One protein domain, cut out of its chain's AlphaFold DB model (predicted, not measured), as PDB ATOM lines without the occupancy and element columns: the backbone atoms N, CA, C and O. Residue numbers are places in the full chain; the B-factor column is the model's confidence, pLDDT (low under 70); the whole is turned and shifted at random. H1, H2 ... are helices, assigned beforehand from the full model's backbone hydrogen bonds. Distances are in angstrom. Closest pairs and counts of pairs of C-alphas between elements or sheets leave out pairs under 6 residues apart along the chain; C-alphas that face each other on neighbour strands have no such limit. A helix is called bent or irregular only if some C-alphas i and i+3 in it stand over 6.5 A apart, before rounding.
ATOM      1  N   VAL A   2     188.803  58.770 203.025       84.00
ATOM      2  CA  VAL A   2     188.904  58.319 201.615       84.00
ATOM      3  C   VAL A   2     187.533  57.989 201.001       84.00
ATOM      4  O   VAL A   2     187.234  58.479 199.921       84.00
ATOM      5  N   GLY A   3     186.656  57.275 201.720       84.62
ATOM      6  CA  GLY A   3     185.329  56.905 201.199       84.62
ATOM      7  C   GLY A   3     184.384  58.074 200.884       84.62
ATOM      8  O   GLY A   3     183.582  57.964 199.965       84.62
ATOM      9  N   VAL A   4     184.500  59.210 201.585       88.75
ATOM     10  CA  VAL A   4     183.658  60.398 201.321       88.75
ATOM     11  C   VAL A   4     184.079  61.074 200.015       88.75
ATOM     12  O   VAL A   4     183.232  61.489 199.232       88.75
ATOM     13  N   LEU A   5     185.384  61.126 199.738       90.25
ATOM     14  CA  LEU A   5     185.902  61.708 198.498       90.25
ATOM     15  C   LEU A   5     185.543  60.857 197.275       90.25
ATOM     16  O   LEU A   5     185.205  61.403 196.230       90.25
ATOM     17  N   THR A   6     185.577  59.525 197.403       87.38
ATOM     18  CA  THR A   6     185.189  58.625 196.306       87.38
ATOM     19  C   THR A   6     183.693  58.716 196.002       87.38
ATOM     20  O   THR A   6     183.318  58.706 194.832       87.38
ATOM     21  N   ALA A   7     182.850  58.856 197.033       88.94
ATOM     22  CA  ALA A   7     181.410  59.054 196.862       88.94
ATOM     23  C   ALA A   7     181.098  60.372 196.131       88.94
ATOM     24  O   ALA A   7     180.402  60.353 195.119       88.94
ATOM     25  N   LEU A   8     181.706  61.485 196.556       90.62
ATOM     26  CA  LEU A   8     181.522  62.791 195.908       90.62
ATOM     27  C   LEU A   8     181.984  62.787 194.443       90.62
ATOM     28  O   LEU A   8     181.313  63.344 193.578       90.62
ATOM     29  N   ALA A   9     183.108  62.133 194.137       90.25
ATOM     30  CA  ALA A   9     183.588  62.031 192.759       90.25
ATOM     31  C   ALA A   9     182.632  61.217 191.864       90.25
ATOM     32  O   ALA A   9     182.425  61.564 190.696       90.25
ATOM     33  N   ALA A  10     182.031  60.151 192.405       92.00
ATOM     34  CA  ALA A  10     181.054  59.346 191.681       92.00
ATOM     35  C   ALA A  10     179.759  60.132 191.408       92.00
ATOM     36  O   ALA A  10     179.274  60.117 190.278       92.00
ATOM     37  N   GLU A  11     179.245  60.866 192.398       91.81
ATOM     38  CA  GLU A  11     178.046  61.705 192.259       91.81
ATOM     39  C   GLU A  11     178.217  62.775 191.173       91.81
ATOM     40  O   GLU A  11     177.394  62.866 190.263       91.81
ATOM     41  N   GLN A  12     179.337  63.505 191.193       92.88
ATOM     42  CA  GLN A  12     179.637  64.540 190.195       92.88
ATOM     43  C   GLN A  12     179.739  63.975 188.768       92.88
ATOM     44  O   GLN A  12     179.328  64.617 187.802       92.88
ATOM     45  N   THR A  13     180.248  62.748 188.620       95.06
ATOM     46  CA  THR A  13     180.344  62.088 187.310       95.06
ATOM     47  C   THR A  13     178.965  61.690 186.776       95.06
ATOM     48  O   THR A  13     178.679  61.893 185.594       95.06
ATOM     49  N   VAL A  14     178.100  61.137 187.633       96.12
ATOM     50  CA  VAL A  14     176.731  60.750 187.253       96.12
ATOM     51  C   VAL A  14     175.908  61.980 186.888       96.12
ATOM     52  O   VAL A  14     175.201  61.956 185.881       96.12
ATOM     53  N   GLU A  15     176.036  63.063 187.650       94.69
ATOM     54  CA  GLU A  15     175.349  64.321 187.371       94.69
ATOM     55  C   GLU A  15     175.806  64.935 186.038       94.69
ATOM     56  O   GLU A  15     174.974  65.277 185.196       94.69
ATOM     57  N   ALA A  16     177.117  64.987 185.779       94.44
ATOM     58  CA  ALA A  16     177.645  65.477 184.507       94.44
ATOM     59  C   ALA A  16     177.148  64.649 183.305       94.44
ATOM     60  O   ALA A  16     176.762  65.208 182.273       94.44
ATOM     61  N   LEU A  17     177.112  63.317 183.440       96.44
ATOM     62  CA  LEU A  17     176.581  62.422 182.409       96.44
ATOM     63  C   LEU A  17     175.076  62.643 182.193       96.44
ATOM     64  O   LEU A  17     174.616  62.699 181.049       96.44
ATOM     65  N   HIS A  18     174.317  62.785 183.281       96.06
ATOM     66  CA  HIS A  18     172.879  63.028 183.241       96.06
ATOM     67  C   HIS A  18     172.554  64.319 182.483       96.06
ATOM     68  O   HIS A  18     171.771  64.281 181.530       96.06
ATOM     69  N   TRP A  19     173.218  65.427 182.828       95.38
ATOM     70  CA  TRP A  19     173.015  66.710 182.158       95.38
ATOM     71  C   TRP A  19     173.454  66.682 180.698       95.38
ATOM     72  O   TRP A  19     172.733  67.186 179.846       95.38
ATOM     73  N   SER A  20     174.569  66.026 180.367       96.38
ATOM     74  CA  SER A  20     174.995  65.879 178.968       96.38
ATOM     75  C   SER A  20     173.932  65.174 178.114       96.38
ATOM     76  O   SER A  20     173.587  65.635 177.023       96.38
ATOM     77  N   HIS A  21     173.365  64.081 178.631       97.12
ATOM     78  CA  HIS A  21     172.301  63.350 177.950       97.12
ATOM     79  C   HIS A  21     171.009  64.173 177.853       97.12
ATOM     80  O   HIS A  21     170.385  64.218 176.790       97.12
ATOM     81  N   GLN A  22     170.617  64.853 178.934       96.62
ATOM     82  CA  GLN A  22     169.418  65.688 178.953       96.62
ATOM     83  C   GLN A  22     169.533  66.870 177.985       96.62
ATOM     84  O   GLN A  22     168.626  67.059 177.180       96.62
ATOM     85  N   THR A  23     170.652  67.598 177.984       96.69
ATOM     86  CA  THR A  23     170.918  68.695 177.042       96.69
ATOM     87  C   THR A  23     170.826  68.210 175.605       96.69
ATOM     88  O   THR A  23     170.103  68.802 174.807       96.69
ATOM     89  N   ARG A  24     171.475  67.086 175.272       97.38
ATOM     90  CA  ARG A  24     171.431  66.529 173.915       97.38
ATOM     91  C   ARG A  24     170.001  66.203 173.478       97.38
ATOM     92  O   ARG A  24     169.620  66.516 172.352       97.38
ATOM     93  N   ASN A  25     169.206  65.590 174.351       97.88
ATOM     94  CA  ASN A  25     167.815  65.259 174.042       97.88
ATOM     95  C   ASN A  25     166.939  66.509 173.909       97.88
ATOM     96  O   ASN A  25     166.105  66.575 173.002       97.88
ATOM     97  N   THR A  26     167.155  67.512 174.765       97.62
ATOM     98  CA  THR A  26     166.510  68.821 174.648       97.62
ATOM     99  C   THR A  26     166.824  69.438 173.289       97.62
ATOM    100  O   THR A  26     165.903  69.762 172.547       97.62
ATOM    101  N   GLU A  27     168.096  69.530 172.901       98.06
ATOM    102  CA  GLU A  27     168.493  70.129 171.624       98.06
ATOM    103  C   GLU A  27     167.932  69.387 170.408       98.06
ATOM    104  O   GLU A  27     167.492  70.032 169.458       98.06
ATOM    105  N   LEU A  28     167.900  68.051 170.431       98.12
ATOM    106  CA  LEU A  28     167.282  67.256 169.366       98.12
ATOM    107  C   LEU A  28     165.784  67.557 169.232       98.12
ATOM    108  O   LEU A  28     165.273  67.697 168.120       98.12
ATOM    109  N   THR A  29     165.090  67.687 170.362       98.06
ATOM    110  CA  THR A  29     163.653  67.977 170.392       98.06
ATOM    111  C   THR A  29     163.373  69.396 169.887       98.06
ATOM    112  O   THR A  29     162.539  69.575 169.000       98.06
ATOM    113  N   LEU A  30     164.126  70.391 170.374       98.06
ATOM    114  CA  LEU A  30     164.030  71.779 169.912       98.06
ATOM    115  C   LEU A  30     164.349  71.896 168.415       98.06
ATOM    116  O   LEU A  30     163.604  72.528 167.673       98.06
ATOM    117  N   SER A  31     165.417  71.241 167.945       98.19
ATOM    118  CA  SER A  31     165.800  71.250 166.527       98.19
ATOM    119  C   SER A  31     164.709  70.671 165.631       98.19
ATOM    120  O   SER A  31     164.421  71.233 164.577       98.19
ATOM    121  N   SER A  32     164.076  69.570 166.045       97.56
ATOM    122  CA  SER A  32     162.975  68.952 165.296       97.56
ATOM    123  C   SER A  32     161.760  69.881 165.178       97.56
ATOM    124  O   SER A  32     161.172  70.004 164.105       97.56
ATOM    125  N   GLU A  33     161.395  70.573 166.261       97.88
ATOM    126  CA  GLU A  33     160.271  71.516 166.273       97.88
ATOM    127  C   GLU A  33     160.559  72.770 165.425       97.88
ATOM    128  O   GLU A  33     159.720  73.192 164.620       97.88
ATOM    129  N   VAL A  34     161.773  73.324 165.523       98.19
ATOM    130  CA  VAL A  34     162.216  74.441 164.671       98.19
ATOM    131  C   VAL A  34     162.254  74.020 163.200       98.19
ATOM    132  O   VAL A  34     161.763  74.760 162.351       98.19
ATOM    133  N   GLN A  35     162.752  72.821 162.879       97.75
ATOM    134  CA  GLN A  35     162.779  72.299 161.507       97.75
ATOM    135  C   GLN A  35     161.373  72.232 160.891       97.75
ATOM    136  O   GLN A  35     161.178  72.685 159.764       97.75
ATOM    137  N   GLN A  36     160.377  71.741 161.636       96.56
ATOM    138  CA  GLN A  36     158.985  71.703 161.166       96.56
ATOM    139  C   GLN A  36     158.438  73.106 160.862       96.56
ATOM    140  O   GLN A  36     157.723  73.300 159.876       96.56
ATOM    141  N   SER A  37     158.801  74.090 161.684       97.44
ATOM    142  CA  SER A  37     158.401  75.487 161.493       97.44
ATOM    143  C   SER A  37     159.094  76.121 160.283       97.44
ATOM    144  O   SER A  37     158.453  76.804 159.485       97.44
ATOM    145  N   VAL A  38     160.385  75.839 160.088       97.50
ATOM    146  CA  VAL A  38     161.156  76.252 158.905       97.50
ATOM    147  C   VAL A  38     160.527  75.689 157.629       97.50
ATOM    148  O   VAL A  38     160.345  76.417 156.654       97.50
ATOM    149  N   ASP A  39     160.121  74.423 157.634       95.62
ATOM    150  CA  ASP A  39     159.441  73.800 156.497       95.62
ATOM    151  C   ASP A  39     158.068  74.417 156.211       95.62
ATOM    152  O   ASP A  39     157.703  74.620 155.051       95.62
ATOM    153  N   ALA A  40     157.318  74.774 157.256       95.88
ATOM    154  CA  ALA A  40     156.044  75.472 157.119       95.88
ATOM    155  C   ALA A  40     156.212  76.873 156.502       95.88
ATOM    156  O   ALA A  40     155.438  77.254 155.618       95.88
ATOM    157  N   VAL A  41     157.241  77.628 156.910       96.62
ATOM    158  CA  VAL A  41     157.586  78.913 156.278       96.62
ATOM    159  C   VAL A  41     158.032  78.710 154.833       96.62
ATOM    160  O   VAL A  41     157.614  79.463 153.954       96.62
ATOM    161  N   ALA A  42     158.847  77.693 154.555       96.25
ATOM    162  CA  ALA A  42     159.308  77.404 153.201       96.25
ATOM    163  C   ALA A  42     158.143  77.070 152.259       96.25
ATOM    164  O   ALA A  42     158.098  77.572 151.136       96.25
ATOM    165  N   GLU A  43     157.157  76.295 152.726       94.88
ATOM    166  CA  GLU A  43     155.902  76.072 152.000       94.88
ATOM    167  C   GLU A  43     155.166  77.394 151.736       94.88
ATOM    168  O   GLU A  43     154.724  77.637 150.612       94.88
ATOM    169  N   ARG A  44     155.050  78.268 152.742       95.38
ATOM    170  CA  ARG A  44     154.395  79.578 152.597       95.38
ATOM    171  C   ARG A  44     155.091  80.461 151.561       95.38
ATOM    172  O   ARG A  44     154.414  81.003 150.693       95.38
ATOM    173  N   GLN A  45     156.418  80.556 151.600       95.38
ATOM    174  CA  GLN A  45     157.189  81.339 150.630       95.38
ATOM    175  C   GLN A  45     157.092  80.764 149.215       95.38
ATOM    176  O   GLN A  45     156.933  81.516 148.256       95.38
ATOM    177  N   ALA A  46     157.104  79.434 149.072       94.19
ATOM    178  CA  ALA A  46     156.909  78.777 147.779       94.19
ATOM    179  C   ALA A  46     155.531  79.080 147.156       94.19
ATOM    180  O   ALA A  46     155.373  79.022 145.937       94.19
ATOM    181  N   LEU A  47     154.533  79.407 147.983       93.88
ATOM    182  CA  LEU A  47     153.175  79.746 147.563       93.88
ATOM    183  C   LEU A  47     152.927  81.253 147.420       93.88
ATOM    184  O   LEU A  47     151.863  81.627 146.929       93.88
ATOM    185  N   ASP A  48     153.875  82.120 147.787       95.00
ATOM    186  CA  ASP A  48     153.659  83.570 147.903       95.00
ATOM    187  C   ASP A  48     153.089  84.205 146.625       95.00
ATOM    188  O   ASP A  48     152.080  84.915 146.653       95.00
ATOM    189  N   ALA A  49     153.673  83.869 145.471       94.00
ATOM    190  CA  ALA A  49     153.204  84.371 144.185       94.00
ATOM    191  C   ALA A  49     151.748  83.967 143.893       94.00
ATOM    192  O   ALA A  49     150.993  84.775 143.352       94.00
ATOM    193  N   CYS A  50     151.344  82.754 144.287       92.62
ATOM    194  CA  CYS A  50     149.956  82.324 144.168       92.62
ATOM    195  C   CYS A  50     149.039  83.042 145.164       92.62
ATOM    196  O   CYS A  50     147.942  83.459 144.806       92.62
ATOM    197  N   LEU A  51     149.451  83.180 146.424       94.00
ATOM    198  CA  LEU A  51     148.630  83.855 147.431       94.00
ATOM    199  C   LEU A  51     148.338  85.300 147.011       94.00
ATOM    200  O   LEU A  51     147.192  85.747 147.044       94.00
ATOM    201  N   ARG A  52     149.351  85.992 146.489       96.00
ATOM    202  CA  ARG A  52     149.200  87.330 145.915       96.00
ATOM    203  C   ARG A  52     148.241  87.359 144.720       96.00
ATOM    204  O   ARG A  52     147.421  88.269 144.638       96.00
ATOM    205  N   SER A  53     148.302  86.387 143.803       92.44
ATOM    206  CA  SER A  53     147.377  86.355 142.660       92.44
ATOM    207  C   SER A  53     145.926  86.105 143.088       92.44
ATOM    208  O   SER A  53     145.020  86.727 142.532       92.44
ATOM    209  N   GLN A  54     145.702  85.286 144.123       92.31
ATOM    210  CA  GLN A  54     144.381  85.118 144.738       92.31
ATOM    211  C   GLN A  54     143.853  86.448 145.293       92.31
ATOM    212  O   GLN A  54     142.731  86.834 144.977       92.31
ATOM    213  N   LEU A  55     144.662  87.185 146.065       94.81
ATOM    214  CA  LEU A  55     144.260  88.481 146.629       94.81
ATOM    215  C   LEU A  55     143.935  89.518 145.542       94.81
ATOM    216  O   LEU A  55     142.948  90.244 145.662       94.81
ATOM    217  N   VAL A  56     144.706  89.551 144.449       94.31
ATOM    218  CA  VAL A  56     144.420  90.414 143.288       94.31
ATOM    219  C   VAL A  56     143.076  90.057 142.647       94.31
ATOM    220  O   VAL A  56     142.271  90.952 142.383       94.31
ATOM    221  N   ALA A  57     142.801  88.767 142.436       90.19
ATOM    222  CA  ALA A  57     141.535  88.312 141.866       90.19
ATOM    223  C   ALA A  57     140.338  88.661 142.770       90.19
ATOM    224  O   ALA A  57     139.318  89.158 142.290       90.19
ATOM    225  N   LEU A  58     140.480  88.472 144.084       91.25
ATOM    226  CA  LEU A  58     139.452  88.820 145.069       91.25
ATOM    227  C   LEU A  58     139.191  90.326 145.121       91.25
ATOM    228  O   LEU A  58     138.041  90.757 145.186       91.25
ATOM    229  N   ARG A  59     140.247  91.141 145.035       94.06
ATOM    230  CA  ARG A  59     140.125  92.601 144.983       94.06
ATOM    231  C   ARG A  59     139.389  93.061 143.729       94.06
ATOM    232  O   ARG A  59     138.532  93.936 143.821       94.06
ATOM    233  N   ALA A  60     139.688  92.463 142.576       91.00
ATOM    234  CA  ALA A  60     138.976  92.751 141.335       91.00
ATOM    235  C   ALA A  60     137.482  92.392 141.446       91.00
ATOM    236  O   ALA A  60     136.634  93.189 141.050       91.00
ATOM    237  N   ALA A  61     137.154  91.248 142.057       88.00
ATOM    238  CA  ALA A  61     135.769  90.848 142.305       88.00
ATOM    239  C   ALA A  61     135.032  91.809 143.253       88.00
ATOM    240  O   ALA A  61     133.884  92.167 142.996       88.00
ATOM    241  N   ALA A  62     135.698  92.281 144.312       90.44
ATOM    242  CA  ALA A  62     135.127  93.259 145.237       90.44
ATOM    243  C   ALA A  62     134.813  94.600 144.548       90.44
ATOM    244  O   ALA A  62     133.743  95.167 144.760       90.44
ATOM    245  N   LEU A  63     135.716  95.088 143.687       90.00
ATOM    246  CA  LEU A  63     135.537  96.346 142.948       90.00
ATOM    247  C   LEU A  63     134.507  96.244 141.816       90.00
ATOM    248  O   LEU A  63     133.822  97.221 141.527       90.00
ATOM    249  N   GLY A  64     134.361  95.068 141.202       85.00
ATOM    250  CA  GLY A  64     133.373  94.800 140.150       85.00
ATOM    251  C   GLY A  64     131.915  94.760 140.629       85.00
ATOM    252  O   GLY A  64     131.023  94.469 139.835       85.00
ATOM    253  N   GLY A  65     131.658  95.046 141.910       66.69
ATOM    254  CA  GLY A  65     130.329  94.982 142.517       66.69
ATOM    255  C   GLY A  65     129.975  93.611 143.089       66.69
ATOM    256  O   GLY A  65     128.808  93.381 143.378       66.69
ATOM    257  N   GLY A  66     130.947  92.718 143.282       61.47
ATOM    258  CA  GLY A  66     130.760  91.375 143.830       61.47
ATOM    259  C   GLY A  66     131.112  90.275 142.832       61.47
ATOM    260  O   GLY A  66     131.101  90.468 141.614       61.47
ATOM    261  N   GLY A  67     131.423  89.092 143.361       58.38
ATOM    262  CA  GLY A  67     131.549  87.892 142.551       58.38
ATOM    263  C   GLY A  67     130.166  87.504 142.047       58.38
ATOM    264  O   GLY A  67     129.305  87.118 142.833       58.38
ATOM    265  N   GLY A  68     129.911  87.602 140.742       49.06
ATOM    266  CA  GLY A  68     128.751  86.919 140.164       49.06
ATOM    267  C   GLY A  68     128.806  85.407 140.466       49.06
ATOM    268  O   GLY A  68     129.806  84.926 141.000       49.06
ATOM    269  N   ARG A  93     149.381  74.699 159.173       92.88
ATOM    270  CA  ARG A  93     150.387  73.947 159.926       92.88
ATOM    271  C   ARG A  93     150.243  74.301 161.402       92.88
ATOM    272  O   ARG A  93     149.800  75.401 161.728       92.88
ATOM    273  N   ALA A  94     150.556  73.348 162.273       90.12
ATOM    274  CA  ALA A  94     150.619  73.605 163.702       90.12
ATOM    275  C   ALA A  94     151.963  74.270 164.020       90.12
ATOM    276  O   ALA A  94     153.003  73.732 163.653       90.12
ATOM    277  N   TRP A  95     151.929  75.417 164.692       93.31
ATOM    278  CA  TRP A  95     153.117  76.125 165.173       93.31
ATOM    279  C   TRP A  95     153.315  75.781 166.644       93.31
ATOM    280  O   TRP A  95     152.838  76.474 167.543       93.31
ATOM    281  N   THR A  96     153.909  74.617 166.894       91.81
ATOM    282  CA  THR A  96     154.097  74.122 168.256       91.81
ATOM    283  C   THR A  96     155.281  74.810 168.923       91.81
ATOM    284  O   THR A  96     156.302  75.070 168.296       91.81
ATOM    285  N   ARG A  97     155.129  75.093 170.219       94.75
ATOM    286  CA  ARG A  97     156.189  75.608 171.105       94.75
ATOM    287  C   ARG A  97     156.351  74.752 172.362       94.75
ATOM    288  O   ARG A  97     156.902  75.190 173.370       94.75
ATOM    289  N   GLY A  98     155.783  73.544 172.330       96.31
ATOM    290  CA  GLY A  98     155.713  72.667 173.495       96.31
ATOM    291  C   GLY A  98     157.104  72.256 173.959       96.31
ATOM    292  O   GLY A  98     157.363  72.219 175.161       96.31
ATOM    293  N   SER A  99     158.010  72.033 173.006       97.19
ATOM    294  CA  SER A  99     159.386  71.632 173.287       97.19
ATOM    295  C   SER A  99     160.161  72.743 173.997       97.19
ATOM    296  O   SER A  99     160.853  72.471 174.976       97.19
ATOM    297  N   TRP A 100     159.982  74.002 173.579       97.75
ATOM    298  CA  TRP A 100     160.587  75.162 174.244       97.75
ATOM    299  C   TRP A 100     160.088  75.343 175.679       97.75
ATOM    300  O   TRP A 100     160.890  75.447 176.607       97.75
ATOM    301  N   SER A 101     158.767  75.327 175.888       97.50
ATOM    302  CA  SER A 101     158.184  75.473 177.228       97.50
ATOM    303  C   SER A 101     158.605  74.342 178.170       97.50
ATOM    304  O   SER A 101     158.930  74.600 179.327       97.50
ATOM    305  N   ALA A 102     158.654  73.099 177.678       97.81
ATOM    306  CA  ALA A 102     159.128  71.957 178.454       97.81
ATOM    307  C   ALA A 102     160.623  72.077 178.801       97.81
ATOM    308  O   ALA A 102     161.019  71.845 179.946       97.81
ATOM    309  N   ALA A 103     161.456  72.490 177.842       97.44
ATOM    310  CA  ALA A 103     162.883  72.695 178.064       97.44
ATOM    311  C   ALA A 103     163.141  73.775 179.125       97.44
ATOM    312  O   ALA A 103     163.925  73.541 180.047       97.44
ATOM    313  N   ALA A 104     162.425  74.901 179.046       96.62
ATOM    314  CA  ALA A 104     162.505  75.989 180.018       96.62
ATOM    315  C   ALA A 104     162.062  75.550 181.423       96.62
ATOM    316  O   ALA A 104     162.750  75.835 182.400       96.62
ATOM    317  N   ALA A 105     160.963  74.796 181.532       97.38
ATOM    318  CA  ALA A 105     160.469  74.291 182.813       97.38
ATOM    319  C   ALA A 105     161.406  73.253 183.460       97.38
ATOM    320  O   ALA A 105     161.497  73.175 184.681       97.38
ATOM    321  N   SER A 106     162.111  72.460 182.649       95.88
ATOM    322  CA  SER A 106     163.030  71.411 183.121       95.88
ATOM    323  C   SER A 106     164.423  71.911 183.525       95.88
ATOM    324  O   SER A 106     165.268  71.094 183.883       95.88
ATOM    325  N   ASN A 107     164.698  73.217 183.423       94.62
ATOM    326  CA  ASN A 107     166.011  73.834 183.665       94.62
ATOM    327  C   ASN A 107     167.151  73.360 182.731       94.62
ATOM    328  O   ASN A 107     168.284  73.821 182.850       94.62
ATOM    329  N   SER A 108     166.856  72.477 181.770       96.06
ATOM    330  CA  SER A 108     167.831  71.922 180.819       96.06
ATOM    331  C   SER A 108     168.508  72.981 179.942       96.06
ATOM    332  O   SER A 108     169.643  72.791 179.512       96.06
ATOM    333  N   LEU A 109     167.850  74.127 179.725       97.12
ATOM    334  CA  LEU A 109     168.393  75.234 178.931       97.12
ATOM    335  C   LEU A 109     169.654  75.860 179.544       97.12
ATOM    336  O   LEU A 109     170.480  76.376 178.797       97.12
ATOM    337  N   ASN A 110     169.860  75.761 180.862       97.38
ATOM    338  CA  ASN A 110     171.062  76.291 181.525       97.38
ATOM    339  C   ASN A 110     172.343  75.524 181.170       97.38
ATOM    340  O   ASN A 110     173.441  75.994 181.460       97.38
ATOM    341  N   HIS A 111     172.202  74.343 180.569       97.00
ATOM    342  CA  HIS A 111     173.311  73.488 180.155       97.00
ATOM    343  C   HIS A 111     173.523  73.494 178.632       97.00
ATOM    344  O   HIS A 111     174.399  72.784 178.140       97.00
ATOM    345  N   VAL A 112     172.724  74.261 177.884       97.00
ATOM    346  CA  VAL A 112     172.906  74.474 176.442       97.00
ATOM    347  C   VAL A 112     173.988  75.534 176.232       97.00
ATOM    348  O   VAL A 112     174.110  76.475 177.015       97.00
ATOM    349  N   ASP A 113     174.766  75.399 175.157       97.44
ATOM    350  CA  ASP A 113     175.710  76.440 174.751       97.44
ATOM    351  C   ASP A 113     175.002  77.811 174.621       97.44
ATOM    352  O   ASP A 113     173.958  77.893 173.962       97.44
ATOM    353  N   PRO A 114     175.544  78.900 175.204       97.81
ATOM    354  CA  PRO A 114     174.867  80.195 175.215       97.81
ATOM    355  C   PRO A 114     174.522  80.745 173.827       97.81
ATOM    356  O   PRO A 114     173.464  81.349 173.656       97.81
ATOM    357  N   GLN A 115     175.376  80.539 172.818       97.56
ATOM    358  CA  GLN A 115     175.108  81.038 171.466       97.56
ATOM    359  C   GLN A 115     173.963  80.262 170.820       97.56
ATOM    360  O   GLN A 115     173.078  80.853 170.196       97.56
ATOM    361  N   ARG A 116     173.941  78.941 171.013       97.94
ATOM    362  CA  ARG A 116     172.846  78.084 170.544       97.94
ATOM    363  C   ARG A 116     171.538  78.407 171.258       97.94
ATOM    364  O   ARG A 116     170.503  78.473 170.602       97.94
ATOM    365  N   LEU A 117     171.577  78.676 172.564       98.00
ATOM    366  CA  LEU A 117     170.405  79.090 173.334       98.00
ATOM    367  C   LEU A 117     169.801  80.398 172.800       98.00
ATOM    368  O   LEU A 117     168.586  80.471 172.626       98.00
ATOM    369  N   ILE A 118     170.634  81.399 172.486       98.12
ATOM    370  CA  ILE A 118     170.184  82.657 171.864       98.12
ATOM    371  C   ILE A 118     169.536  82.384 170.500       98.12
ATOM    372  O   ILE A 118     168.454  82.897 170.223       98.12
ATOM    373  N   ALA A 119     170.157  81.547 169.662       98.06
ATOM    374  CA  ALA A 119     169.604  81.202 168.353       98.06
ATOM    375  C   ALA A 119     168.250  80.473 168.462       98.06
ATOM    376  O   ALA A 119     167.323  80.803 167.724       98.06
ATOM    377  N   TYR A 120     168.090  79.545 169.416       98.31
ATOM    378  CA  TYR A 120     166.784  78.941 169.697       98.31
ATOM    379  C   TYR A 120     165.765  79.979 170.168       98.31
ATOM    380  O   TYR A 120     164.655  80.003 169.645       98.31
ATOM    381  N   ALA A 121     166.126  80.846 171.117       98.19
ATOM    382  CA  ALA A 121     165.215  81.865 171.637       98.19
ATOM    383  C   ALA A 121     164.684  82.778 170.520       98.19
ATOM    384  O   ALA A 121     163.477  83.015 170.440       98.19
ATOM    385  N   ASN A 122     165.561  83.224 169.616       98.31
ATOM    386  CA  ASN A 122     165.162  84.052 168.480       98.31
ATOM    387  C   ASN A 122     164.293  83.277 167.477       98.31
ATOM    388  O   ASN A 122     163.244  83.773 167.069       98.31
ATOM    389  N   ALA A 123     164.655  82.029 167.149       98.19
ATOM    390  CA  ALA A 123     163.840  81.182 166.278       98.19
ATOM    391  C   ALA A 123     162.423  80.984 166.850       98.19
ATOM    392  O   ALA A 123     161.433  81.117 166.131       98.19
ATOM    393  N   TYR A 124     162.301  80.734 168.156       98.38
ATOM    394  CA  TYR A 124     161.009  80.597 168.829       98.38
ATOM    395  C   TYR A 124     160.208  81.897 168.891       98.38
ATOM    396  O   TYR A 124     158.978  81.850 168.794       98.38
ATOM    397  N   LYS A 125     160.876  83.049 168.999       97.88
ATOM    398  CA  LYS A 125     160.223  84.354 168.885       97.88
ATOM    399  C   LYS A 125     159.645  84.565 167.483       97.88
ATOM    400  O   LYS A 125     158.481  84.941 167.369       97.88
ATOM    401  N   ALA A 126     160.406  84.254 166.435       97.56
ATOM    402  CA  ALA A 126     159.924  84.349 165.058       97.56
ATOM    403  C   ALA A 126     158.740  83.396 164.801       97.56
ATOM    404  O   ALA A 126     157.752  83.782 164.179       97.56
ATOM    405  N   ILE A 127     158.794  82.169 165.336       98.00
ATOM    406  CA  ILE A 127     157.682  81.203 165.292       98.00
ATOM    407  C   ILE A 127     156.419  81.772 165.949       98.00
ATOM    408  O   ILE A 127     155.327  81.630 165.400       98.00
ATOM    409  N   GLU A 128     156.551  82.416 167.111       97.56
ATOM    410  CA  GLU A 128     155.428  83.052 167.804       97.56
ATOM    411  C   GLU A 128     154.812  84.197 166.993       97.56
ATOM    412  O   GLU A 128     153.584  84.280 166.901       97.56
ATOM    413  N   ASP A 129     155.643  85.032 166.367       97.31
ATOM    414  CA  ASP A 129     155.177  86.129 165.518       97.31
ATOM    415  C   ASP A 129     154.413  85.600 164.301       97.31
ATOM    416  O   ASP A 129     153.295  86.037 164.026       97.31
ATOM    417  N   ILE A 130     154.955  84.588 163.621       97.88
ATOM    418  CA  ILE A 130     154.303  83.951 162.470       97.88
ATOM    419  C   ILE A 130     152.964  83.322 162.871       97.88
ATOM    420  O   ILE A 130     151.967  83.485 162.168       97.88
ATOM    421  N   ASP A 131     152.908  82.618 164.002       97.44
ATOM    422  CA  ASP A 131     151.680  82.008 164.518       97.44
ATOM    423  C   ASP A 131     150.620  83.070 164.876       97.44
ATOM    424  O   ASP A 131     149.429  82.896 164.595       97.44
ATOM    425  N   ALA A 132     151.037  84.206 165.444       97.38
ATOM    426  CA  ALA A 132     150.151  85.340 165.693       97.38
ATOM    427  C   ALA A 132     149.573  85.919 164.390       97.38
ATOM    428  O   ALA A 132     148.352  86.078 164.298       97.38
ATOM    429  N   ILE A 133     150.410  86.142 163.370       97.69
ATOM    430  CA  ILE A 133     149.972  86.658 162.065       97.69
ATOM    431  C   ILE A 133     149.054  85.648 161.361       97.69
ATOM    432  O   ILE A 133     148.013  86.013 160.829       97.69
ATOM    433  N   ILE A 134     149.348  84.347 161.418       96.31
ATOM    434  CA  ILE A 134     148.491  83.313 160.815       96.31
ATOM    435  C   ILE A 134     147.118  83.237 161.499       96.31
ATOM    436  O   ILE A 134     146.108  82.984 160.836       96.31
ATOM    437  N   ARG A 135     147.039  83.457 162.817       95.50
ATOM    438  CA  ARG A 135     145.744  83.585 163.505       95.50
ATOM    439  C   ARG A 135     144.961  84.800 163.007       95.50
ATOM    440  O   ARG A 135     143.756  84.676 162.791       95.50
ATOM    441  N   GLN A 136     145.627  85.937 162.804       96.44
ATOM    442  CA  GLN A 136     145.013  87.141 162.233       96.44
ATOM    443  C   GLN A 136     144.535  86.892 160.796       96.44
ATOM    444  O   GLN A 136     143.354  87.105 160.522       96.44
ATOM    445  N   GLU A 137     145.376  86.291 159.949       96.25
ATOM    446  CA  GLU A 137     145.045  85.906 158.572       96.25
ATOM    447  C   GLU A 137     143.783  85.029 158.543       96.25
ATOM    448  O   GLU A 137     142.844  85.267 157.782       96.25
ATOM    449  N   ARG A 138     143.704  84.020 159.421       92.25
ATOM    450  CA  ARG A 138     142.528  83.140 159.517       92.25
ATOM    451  C   ARG A 138     141.257  83.872 159.923       92.25
ATOM    452  O   ARG A 138     140.194  83.542 159.399       92.25
ATOM    453  N   ASN A 139     141.355  84.834 160.830       90.81
ATOM    454  CA  ASN A 139     140.212  85.648 161.226       90.81
ATOM    455  C   ASN A 139     139.790  86.578 160.075       90.81
ATOM    456  O   ASN A 139     138.600  86.679 159.776       90.81
ATOM    457  N   GLY A 140     140.757  87.177 159.373       93.62
ATOM    458  CA  GLY A 140     140.530  88.039 158.211       93.62
ATOM    459  C   GLY A 140     139.861  87.314 157.044       93.62
ATOM    460  O   GLY A 140     138.977  87.869 156.394       93.62
ATOM    461  N   LYS A 141     140.189  86.034 156.827       92.38
ATOM    462  CA  LYS A 141     139.536  85.191 155.812       92.38
ATOM    463  C   LYS A 141     138.017  85.124 155.970       92.38
ATOM    464  O   LYS A 141     137.309  85.132 154.966       92.38
ATOM    465  N   GLY A 142     137.507  85.082 157.202       89.50
ATOM    466  CA  GLY A 142     136.063  85.036 157.463       89.50
ATOM    467  C   GLY A 142     135.321  86.276 156.957       89.50
ATOM    468  O   GLY A 142     134.180  86.173 156.508       89.50
ATOM    469  N   ALA A 143     135.987  87.433 156.934       92.31
ATOM    470  CA  ALA A 143     135.420  88.683 156.430       92.31
ATOM    471  C   ALA A 143     135.237  88.702 154.899       92.31
ATOM    472  O   ALA A 143     134.609  89.616 154.369       92.31
ATOM    473  N   LEU A 144     135.741  87.690 154.180       91.50
ATOM    474  CA  LEU A 144     135.543  87.543 152.737       91.50
ATOM    475  C   LEU A 144     134.226  86.841 152.376       91.50
ATOM    476  O   LEU A 144     133.861  86.822 151.204       91.50
ATOM    477  N   ALA A 145     133.497  86.283 153.348       88.44
ATOM    478  CA  ALA A 145     132.260  85.542 153.099       88.44
ATOM    479  C   ALA A 145     131.224  86.287 152.226       88.44
ATOM    480  O   ALA A 145     130.655  85.636 151.345       88.44
ATOM    481  N   PRO A 146     131.006  87.617 152.360       88.50
ATOM    482  CA  PRO A 146     130.057  88.338 151.512       88.50
ATOM    483  C   PRO A 146     130.343  88.218 150.009       88.50
ATOM    484  O   PRO A 146     129.407  88.156 149.217       88.50
ATOM    485  N   LEU A 147     131.617  88.105 149.598       85.94
ATOM    486  CA  LEU A 147     131.979  87.930 148.183       85.94
ATOM    487  C   LEU A 147     131.404  86.646 147.575       85.94
ATOM    488  O   LEU A 147     131.165  86.604 146.372       85.94
ATOM    489  N   ALA A 148     131.193  85.608 148.389       83.81
ATOM    490  CA  ALA A 148     130.617  84.344 147.940       83.81
ATOM    491  C   ALA A 148     129.082  84.393 147.828       83.81
ATOM    492  O   ALA A 148     128.489  83.489 147.245       83.81
ATOM    493  N   LEU A 149     128.437  85.417 148.400       82.94
ATOM    494  CA  LEU A 149     126.977  85.541 148.465       82.94
ATOM    495  C   LEU A 149     126.389  86.386 147.324       82.94
ATOM    496  O   LEU A 149     125.172  86.401 147.146       82.94
ATOM    497  N   GLY A 150     127.232  87.047 146.524       80.81
ATOM    498  CA  GLY A 150     126.828  87.748 145.308       80.81
ATOM    499  C   GLY A 150     127.210  89.226 145.302       80.81
ATOM    500  O   GLY A 150     128.336  89.600 145.631       80.81
ATOM    501  N   LYS A 151     126.275  90.070 144.846       86.69
ATOM    502  CA  LYS A 151     126.512  91.506 144.656       86.69
ATOM    503  C   LYS A 151     126.694  92.200 146.006       86.69
ATOM    504  O   LYS A 151     125.817  92.095 146.857       86.69
ATOM    505  N   LEU A 152     127.783  92.947 146.164       88.25
ATOM    506  CA  LEU A 152     128.077  93.682 147.394       88.25
ATOM    507  C   LEU A 152     127.431  95.070 147.383       88.25
ATOM    508  O   LEU A 152     127.496  95.793 146.382       88.25
ATOM    509  N   GLY A 153     126.865  95.477 148.517       91.81
ATOM    510  CA  GLY A 153     126.566  96.882 148.782       91.81
ATOM    511  C   GLY A 153     127.851  97.709 148.976       91.81
ATOM    512  O   GLY A 153     128.905  97.149 149.281       91.81
ATOM    513  N   PRO A 154     127.804  99.051 148.863       91.88
ATOM    514  CA  PRO A 154     128.993  99.900 149.024       91.88
ATOM    515  C   PRO A 154     129.712  99.721 150.370       91.88
ATOM    516  O   PRO A 154     130.942  99.717 150.427       91.88
ATOM    517  N   GLN A 155     128.952  99.533 151.453       94.25
ATOM    518  CA  GLN A 155     129.502  99.303 152.789       94.25
ATOM    519  C   GLN A 155     130.218  97.948 152.892       94.25
ATOM    520  O   GLN A 155     131.332  97.883 153.408       94.25
ATOM    521  N   GLU A 156     129.611  96.881 152.369       93.25
ATOM    522  CA  GLU A 156     130.196  95.534 152.358       93.25
ATOM    523  C   GLU A 156     131.452  95.487 151.487       93.25
ATOM    524  O   GLU A 156     132.463  94.917 151.889       93.25
ATOM    525  N   ALA A 157     131.431  96.155 150.328       93.00
ATOM    526  CA  ALA A 157     132.602  96.296 149.470       93.00
ATOM    527  C   ALA A 157     133.763  96.981 150.209       93.00
ATOM    528  O   ALA A 157     134.894  96.505 150.143       93.00
ATOM    529  N   GLY A 158     133.492  98.047 150.969       94.81
ATOM    530  CA  GLY A 158     134.498  98.702 151.810       94.81
ATOM    531  C   GLY A 158     135.099  97.772 152.872       94.81
ATOM    532  O   GLY A 158     136.319  97.725 153.029       94.81
ATOM    533  N   GLN A 159     134.263  96.986 153.558       95.19
ATOM    534  CA  GLN A 159     134.715  96.014 154.565       95.19
ATOM    535  C   GLN A 159     135.574  94.905 153.949       95.19
ATOM    536  O   GLN A 159     136.653  94.604 154.459       95.19
ATOM    537  N   VAL A 160     135.141  94.343 152.818       94.00
ATOM    538  CA  VAL A 160     135.891  93.320 152.078       94.00
ATOM    539  C   VAL A 160     137.236  93.864 151.595       94.00
ATOM    540  O   VAL A 160     138.255  93.195 151.741       94.00
ATOM    541  N   LEU A 161     137.277  95.083 151.053       95.88
ATOM    542  CA  LEU A 161     138.527  95.706 150.606       95.88
ATOM    543  C   LEU A 161     139.495  95.956 151.768       95.88
ATOM    544  O   LEU A 161     140.702  95.752 151.610       95.88
ATOM    545  N   SER A 162     138.984  96.350 152.937       97.12
ATOM    546  CA  SER A 162     139.797  96.474 154.148       97.12
ATOM    547  C   SER A 162     140.346  95.115 154.588       97.12
ATOM    548  O   SER A 162     141.545  95.004 154.835       97.12
ATOM    549  N   ALA A 163     139.518  94.065 154.593       96.31
ATOM    550  CA  ALA A 163     139.958  92.711 154.924       96.31
ATOM    551  C   ALA A 163     141.038  92.196 153.958       96.31
ATOM    552  O   ALA A 163     142.052  91.668 154.401       96.31
ATOM    553  N   LEU A 164     140.870  92.401 152.647       96.38
ATOM    554  CA  LEU A 164     141.872  92.036 151.640       96.38
ATOM    555  C   LEU A 164     143.189  92.801 151.814       96.38
ATOM    556  O   LEU A 164     144.252  92.236 151.581       96.38
ATOM    557  N   THR A 165     143.122  94.068 152.231       98.06
ATOM    558  CA  THR A 165     144.319  94.873 152.521       98.06
ATOM    559  C   THR A 165     145.069  94.313 153.727       98.06
ATOM    560  O   THR A 165     146.284  94.146 153.656       98.06
ATOM    561  N   ASN A 166     144.353  93.951 154.795       97.81
ATOM    562  CA  ASN A 166     144.962  93.329 155.971       97.81
ATOM    563  C   ASN A 166     145.580  91.969 155.623       97.81
ATOM    564  O   ASN A 166     146.718  91.719 155.988       97.81
ATOM    565  N   LEU A 167     144.889  91.135 154.836       97.44
ATOM    566  CA  LEU A 167     145.415  89.836 154.398       97.44
ATOM    567  C   LEU A 167     146.693  89.956 153.550       97.44
ATOM    568  O   LEU A 167     147.570  89.099 153.648       97.44
ATOM    569  N   ASP A 168     146.813  90.991 152.711       98.12
ATOM    570  CA  ASP A 168     148.056  91.238 151.966       98.12
ATOM    571  C   ASP A 168     149.194  91.715 152.882       98.12
ATOM    572  O   ASP A 168     150.343  91.314 152.683       98.12
ATOM    573  N   GLY A 169     148.867  92.512 153.905       98.12
ATOM    574  CA  GLY A 169     149.787  92.879 154.986       98.12
ATOM    575  C   GLY A 169     150.286  91.653 155.750       98.12
ATOM    576  O   GLY A 169     151.485  91.393 155.757       98.12
ATOM    577  N   ASP A 170     149.371  90.828 156.266       97.94
ATOM    578  CA  ASP A 170     149.674  89.586 156.988       97.94
ATOM    579  C   ASP A 170     150.578  88.657 156.155       97.94
ATOM    580  O   ASP A 170     151.562  88.102 156.649       97.94
ATOM    581  N   ARG A 171     150.286  88.504 154.853       97.56
ATOM    582  CA  ARG A 171     151.125  87.733 153.920       97.56
ATOM    583  C   ARG A 171     152.549  88.295 153.855       97.56
ATOM    584  O   ARG A 171     153.511  87.524 153.892       97.56
ATOM    585  N   ALA A 172     152.693  89.612 153.715       97.94
ATOM    586  CA  ALA A 172     153.999  90.262 153.653       97.94
ATOM    587  C   ALA A 172     154.776  90.107 154.971       97.94
ATOM    588  O   ALA A 172     155.965  89.776 154.932       97.94
ATOM    589  N   ASP A 173     154.099  90.258 156.110       98.00
ATOM    590  CA  ASP A 173     154.682  90.149 157.449       98.00
ATOM    591  C   ASP A 173     155.150  88.720 157.756       98.00
ATOM    592  O   ASP A 173     156.266  88.533 158.245       98.00
ATOM    593  N   ILE A 174     154.389  87.690 157.354       97.56
ATOM    594  CA  ILE A 174     154.852  86.286 157.394       97.56
ATOM    595  C   ILE A 174     156.143  86.123 156.581       97.56
ATOM    596  O   ILE A 174     157.048  85.389 156.978       97.56
ATOM    597  N   GLY A 175     156.251  86.806 155.437       96.31
ATOM    598  CA  GLY A 175     157.459  86.799 154.618       96.31
ATOM    599  C   GLY A 175     158.670  87.424 155.319       96.31
ATOM    600  O   GLY A 175     159.785  86.942 155.124       96.31
ATOM    601  N   VAL A 176     158.468  88.478 156.117       97.44
ATOM    602  CA  VAL A 176     159.515  89.119 156.932       97.44
ATOM    603  C   VAL A 176     159.937  88.197 158.071       97.44
ATOM    604  O   VAL A 176     161.082  87.754 158.078       97.44
ATOM    605  N   ALA A 177     159.004  87.815 158.945       97.44
ATOM    606  CA  ALA A 177     159.289  86.956 160.093       97.44
ATOM    607  C   ALA A 177     159.845  85.583 159.670       97.44
ATOM    608  O   ALA A 177     160.675  84.984 160.349       97.44
ATOM    609  N   GLY A 178     159.442  85.089 158.496       97.50
ATOM    610  CA  GLY A 178     159.989  83.875 157.906       97.50
ATOM    611  C   GLY A 178     161.470  83.975 157.520       97.50
ATOM    612  O   GLY A 178     162.183  82.977 157.607       97.50
ATOM    613  N   ARG A 179     161.955  85.155 157.105       97.81
ATOM    614  CA  ARG A 179     163.392  85.371 156.859       97.81
ATOM    615  C   ARG A 179     164.178  85.385 158.161       97.81
ATOM    616  O   ARG A 179     165.230  84.752 158.203       97.81
ATOM    617  N   ASP A 180     163.638  86.020 159.196       97.38
ATOM    618  CA  ASP A 180     164.251  86.043 160.527       97.38
ATOM    619  C   ASP A 180     164.380  84.609 161.069       97.38
ATOM    620  O   ASP A 180     165.469  84.174 161.446       97.38
ATOM    621  N   LEU A 181     163.310  83.807 160.950       98.19
ATOM    622  CA  LEU A 181     163.348  82.388 161.306       98.19
ATOM    623  C   LEU A 181     164.427  81.623 160.526       98.19
ATOM    624  O   LEU A 181     165.135  80.806 161.111       98.19
ATOM    625  N   PHE A 182     164.565  81.849 159.218       98.12
ATOM    626  CA  PHE A 182     165.595  81.176 158.420       98.12
ATOM    627  C   PHE A 182     167.014  81.573 158.814       98.12
ATOM    628  O   PHE A 182     167.906  80.722 158.782       98.12
ATOM    629  N   GLU A 183     167.236  82.836 159.169       98.00
ATOM    630  CA  GLU A 183     168.536  83.299 159.638       98.00
ATOM    631  C   GLU A 183     168.915  82.609 160.954       98.00
ATOM    632  O   GLU A 183     169.990  82.012 161.055       98.00
ATOM    633  N   ASP A 184     168.017  82.626 161.941       97.75
ATOM    634  CA  ASP A 184     168.283  82.054 163.261       97.75
ATOM    635  C   ASP A 184     168.337  80.523 163.243       97.75
ATOM    636  O   ASP A 184     169.233  79.925 163.840       97.75
ATOM    637  N   ALA A 185     167.469  79.872 162.466       98.06
ATOM    638  CA  ALA A 185     167.557  78.436 162.212       98.06
ATOM    639  C   ALA A 185     168.874  78.066 161.505       98.06
ATOM    640  O   ALA A 185     169.497  77.051 161.826       98.06
ATOM    641  N   GLY A 186     169.360  78.919 160.598       98.19
ATOM    642  CA  GLY A 186     170.645  78.742 159.930       98.19
ATOM    643  C   GLY A 186     171.826  78.695 160.904       98.19
ATOM    644  O   GLY A 186     172.728  77.876 160.713       98.19
ATOM    645  N   LYS A 187     171.792  79.496 161.981       97.94
ATOM    646  CA  LYS A 187     172.794  79.479 163.073       97.94
ATOM    647  C   LYS A 187     172.789  78.151 163.843       97.94
ATOM    648  O   LYS A 187     173.812  77.756 164.396       97.94
ATOM    649  N   LEU A 188     171.667  77.429 163.829       98.06
ATOM    650  CA  LEU A 188     171.511  76.098 164.424       98.06
ATOM    651  C   LEU A 188     171.871  74.952 163.460       98.06
ATOM    652  O   LEU A 188     171.864  73.793 163.870       98.06
ATOM    653  N   GLY A 189     172.194  75.256 162.196       97.94
ATOM    654  CA  GLY A 189     172.417  74.261 161.141       97.94
ATOM    655  C   GLY A 189     171.128  73.714 160.514       97.94
ATOM    656  O   GLY A 189     171.183  72.755 159.748       97.94
ATOM    657  N   ILE A 190     169.979  74.322 160.814       98.06
ATOM    658  CA  ILE A 190     168.658  73.931 160.316       98.06
ATOM    659  C   ILE A 190     168.391  74.667 158.999       98.06
ATOM    660  O   ILE A 190     168.640  75.868 158.875       98.06
ATOM    661  N   ARG A 191     167.905  73.947 157.986       97.12
ATOM    662  CA  ARG A 191     167.641  74.481 156.640       97.12
ATOM    663  C   ARG A 191     166.306  73.951 156.116       97.12
ATOM    664  O   ARG A 191     165.921  72.840 156.476       97.12
ATOM    665  N   PRO A 192     165.597  74.706 155.262       95.56
ATOM    666  CA  PRO A 192     164.341  74.233 154.696       95.56
ATOM    667  C   PRO A 192     164.557  73.044 153.758       95.56
ATOM    668  O   PRO A 192     165.501  73.029 152.964       95.56
ATOM    669  N   HIS A 193     163.645  72.072 153.808       92.25
ATOM    670  CA  HIS A 193     163.576  71.019 152.799       92.25
ATOM    671  C   HIS A 193     163.085  71.577 151.446       92.25
ATOM    672  O   HIS A 193     162.545  72.682 151.352       92.25
ATOM    673  N   ALA A 194     163.294  70.818 150.364       82.88
ATOM    674  CA  ALA A 194     163.115  71.286 148.986       82.88
ATOM    675  C   ALA A 194     161.711  71.866 148.690       82.88
ATOM    676  O   ALA A 194     160.707  71.151 148.669       82.88
ATOM    677  N   ALA A 195     161.673  73.157 148.342       76.75
ATOM    678  CA  ALA A 195     160.453  73.947 148.160       76.75
ATOM    679  C   ALA A 195     159.486  73.424 147.076       76.75
ATOM    680  O   ALA A 195     158.267  73.557 147.200       76.75
ATOM    681  N   ASN A 196     160.010  72.793 146.020       78.06
ATOM    682  CA  ASN A 196     159.212  72.345 144.871       78.06
ATOM    683  C   ASN A 196     158.156  71.289 145.242       78.06
ATOM    684  O   ASN A 196     157.099  71.224 144.611       78.06
ATOM    685  N   ALA A 197     158.411  70.483 146.277       85.00
ATOM    686  CA  ALA A 197     157.460  69.476 146.741       85.00
ATOM    687  C   ALA A 197     156.189  70.113 147.336       85.00
ATOM    688  O   ALA A 197     155.091  69.568 147.183       85.00
ATOM    689  N   TYR A 198     156.315  71.289 147.958       85.56
ATOM    690  CA  TYR A 198     155.208  71.964 148.631       85.56
ATOM    691  C   TYR A 198     154.158  72.491 147.656       85.56
ATOM    692  O   TYR A 198     152.967  72.239 147.843       85.56
ATOM    693  N   LEU A 199     154.581  73.150 146.572       81.56
ATOM    694  CA  LEU A 199     153.662  73.698 145.570       81.56
ATOM    695  C   LEU A 199     152.826  72.594 144.907       81.56
ATOM    696  O   LEU A 199     151.608  72.722 144.786       81.56
ATOM    697  N   ALA A 200     153.463  71.486 144.517       86.12
ATOM    698  CA  ALA A 200     152.773  70.349 143.911       86.12
ATOM    699  C   ALA A 200     151.767  69.705 144.882       86.12
ATOM    700  O   ALA A 200     150.623  69.434 144.507       86.12
ATOM    701  N   ALA A 201     152.163  69.506 146.143       86.69
ATOM    702  CA  ALA A 201     151.290  68.949 147.172       86.69
ATOM    703  C   ALA A 201     150.111  69.876 147.506       86.69
ATOM    704  O   ALA A 201     148.997  69.397 147.734       86.69
ATOM    705  N   PHE A 202     150.338  71.192 147.524       85.06
ATOM    706  CA  PHE A 202     149.290  72.178 147.756       85.06
ATOM    707  C   PHE A 202     148.280  72.179 146.610       85.06
ATOM    708  O   PHE A 202     147.097  71.957 146.858       85.06
ATOM    709  N   ARG A 203     148.750  72.298 145.361       83.19
ATOM    710  CA  ARG A 203     147.912  72.231 144.149       83.19
ATOM    711  C   ARG A 203     147.042  70.981 144.119       83.19
ATOM    712  O   ARG A 203     145.835  71.078 143.930       83.19
ATOM    713  N   LYS A 204     147.637  69.810 144.376       85.88
ATOM    714  CA  LYS A 204     146.913  68.529 144.417       85.88
ATOM    715  C   LYS A 204     145.783  68.524 145.455       85.88
ATOM    716  O   LYS A 204     144.776  67.855 145.252       85.88
ATOM    717  N   ARG A 205     145.956  69.235 146.572       81.88
ATOM    718  CA  ARG A 205     145.006  69.263 147.692       81.88
ATOM    719  C   ARG A 205     143.898  70.291 147.504       81.88
ATOM    720  O   ARG A 205     142.765  70.029 147.890       81.88
ATOM    721  N   THR A 206     144.234  71.469 146.987       77.81
ATOM    722  CA  THR A 206     143.331  72.627 146.989       77.81
ATOM    723  C   THR A 206     142.761  72.962 145.619       77.81
ATOM    724  O   THR A 206     141.764  73.674 145.565       77.81
TER     725      THR A 206
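This is residues 2 to 68 and 93 to 206 of the 210 residues of an uncharacterized protein of Phenylobacterium sp (UniProt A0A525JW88). Two long helices, H4 and H6, run side by side in opposite directions, and a still longer bent helix, H1, slants past them with its arm H1a and then runs alongside H6 with its arm H1b. The first part of H1, residues 2 to 18, sticks out free and adds to the length, while H2 and H3 pack on H1a, H5 is a small turn near the far end, and H7 meets H1a near its bend. The 181 printed residues hold seven named helices, H1 to H7 in order, and no named strand; the class is all helix, and H1a, H4 and H6 form a bundle of three. The whole is only just loose, close to extended, with a radius of gyration of the C-alphas of 23.3 A and spans of 91 by 32 by 25 A.

H1, residues 2 to 63, was assigned as one helix by its hydrogen bonds but is bent: C-alphas 46 and 49 are 7.6 A apart. Its arm H1a, residues 2 to 46, runs 65.9 A from C-alpha 2 at (188.904, 58.319, 201.615), and H1b, residues 49 to 63, runs 21.4 A. After the cut come H2, residues 98 to 105, and H3, residues 108 to 111. H4, residues 114 to 142, is 42.9 A long and begins at C-alpha 114 at (174.867, 80.195, 175.215). H5 is residues 145 to 148; H6, residues 154 to 187, is 50.3 A long. H7, residues 196 to 206, ends at C-alpha 206 at (143.331, 72.627, 146.989).

H1 is the hub, touching five other helices. With residues 26 to 33, H1a touches H2, closest at the C-alphas of Leu 30 and Ser 99, 5.7 A. H1a touches H3 at Thr 23 and Ser 108, their closest C-alphas, 5.8 A apart. H1a touches H4, closest at the C-alphas of Ser 37 and Ile 127, 6.9 A, the same way at 36 degrees, only just a steep tilt. H1a touches H6, closest at the C-alphas of Val 41 and Gly 178, 5.7 A, opposite ways at a steep tilt of 40 degrees. H1a and H7 touch only at their ends, closest at the C-alphas of Glu 43 and Tyr 198, 5.4 A. H1b touches H6, closest at the C-alphas of Ala 62 and Ala 157, 5.8 A, at a shallow tilt of 12 degrees, opposite ways; H1b and H4 are apart. H4 touches H6, closest at the C-alphas of Ala 123 and Leu 181, 5.1 A, at a shallow tilt of 16 degrees, opposite ways. H5 and H6 only just touch, with 3 pairs of C-alphas within 8 A, the closest Pro 146 and Glu 156, 7.2 A. Every O i to N i+4 pair is within hydrogen-bond range in H1a, H1b, H2 and H6; H4 has 24 of 25 and H7 6 of 7, and H3 and H5 are too short for such a pair.

The two C-alphas farthest apart are those of Val 2 and Gly 65, 90.9 A. Without residues 2 to 18 the body spans 65 by 31 by 22 A. Residues 69 to 92 are not printed, and C-alphas 68 and 93 are 32.0 A apart across the cut. Of the links that are printed whole, none is long. The mean pLDDT of the printed part is 93.3; residues 65 to 68 are under 70.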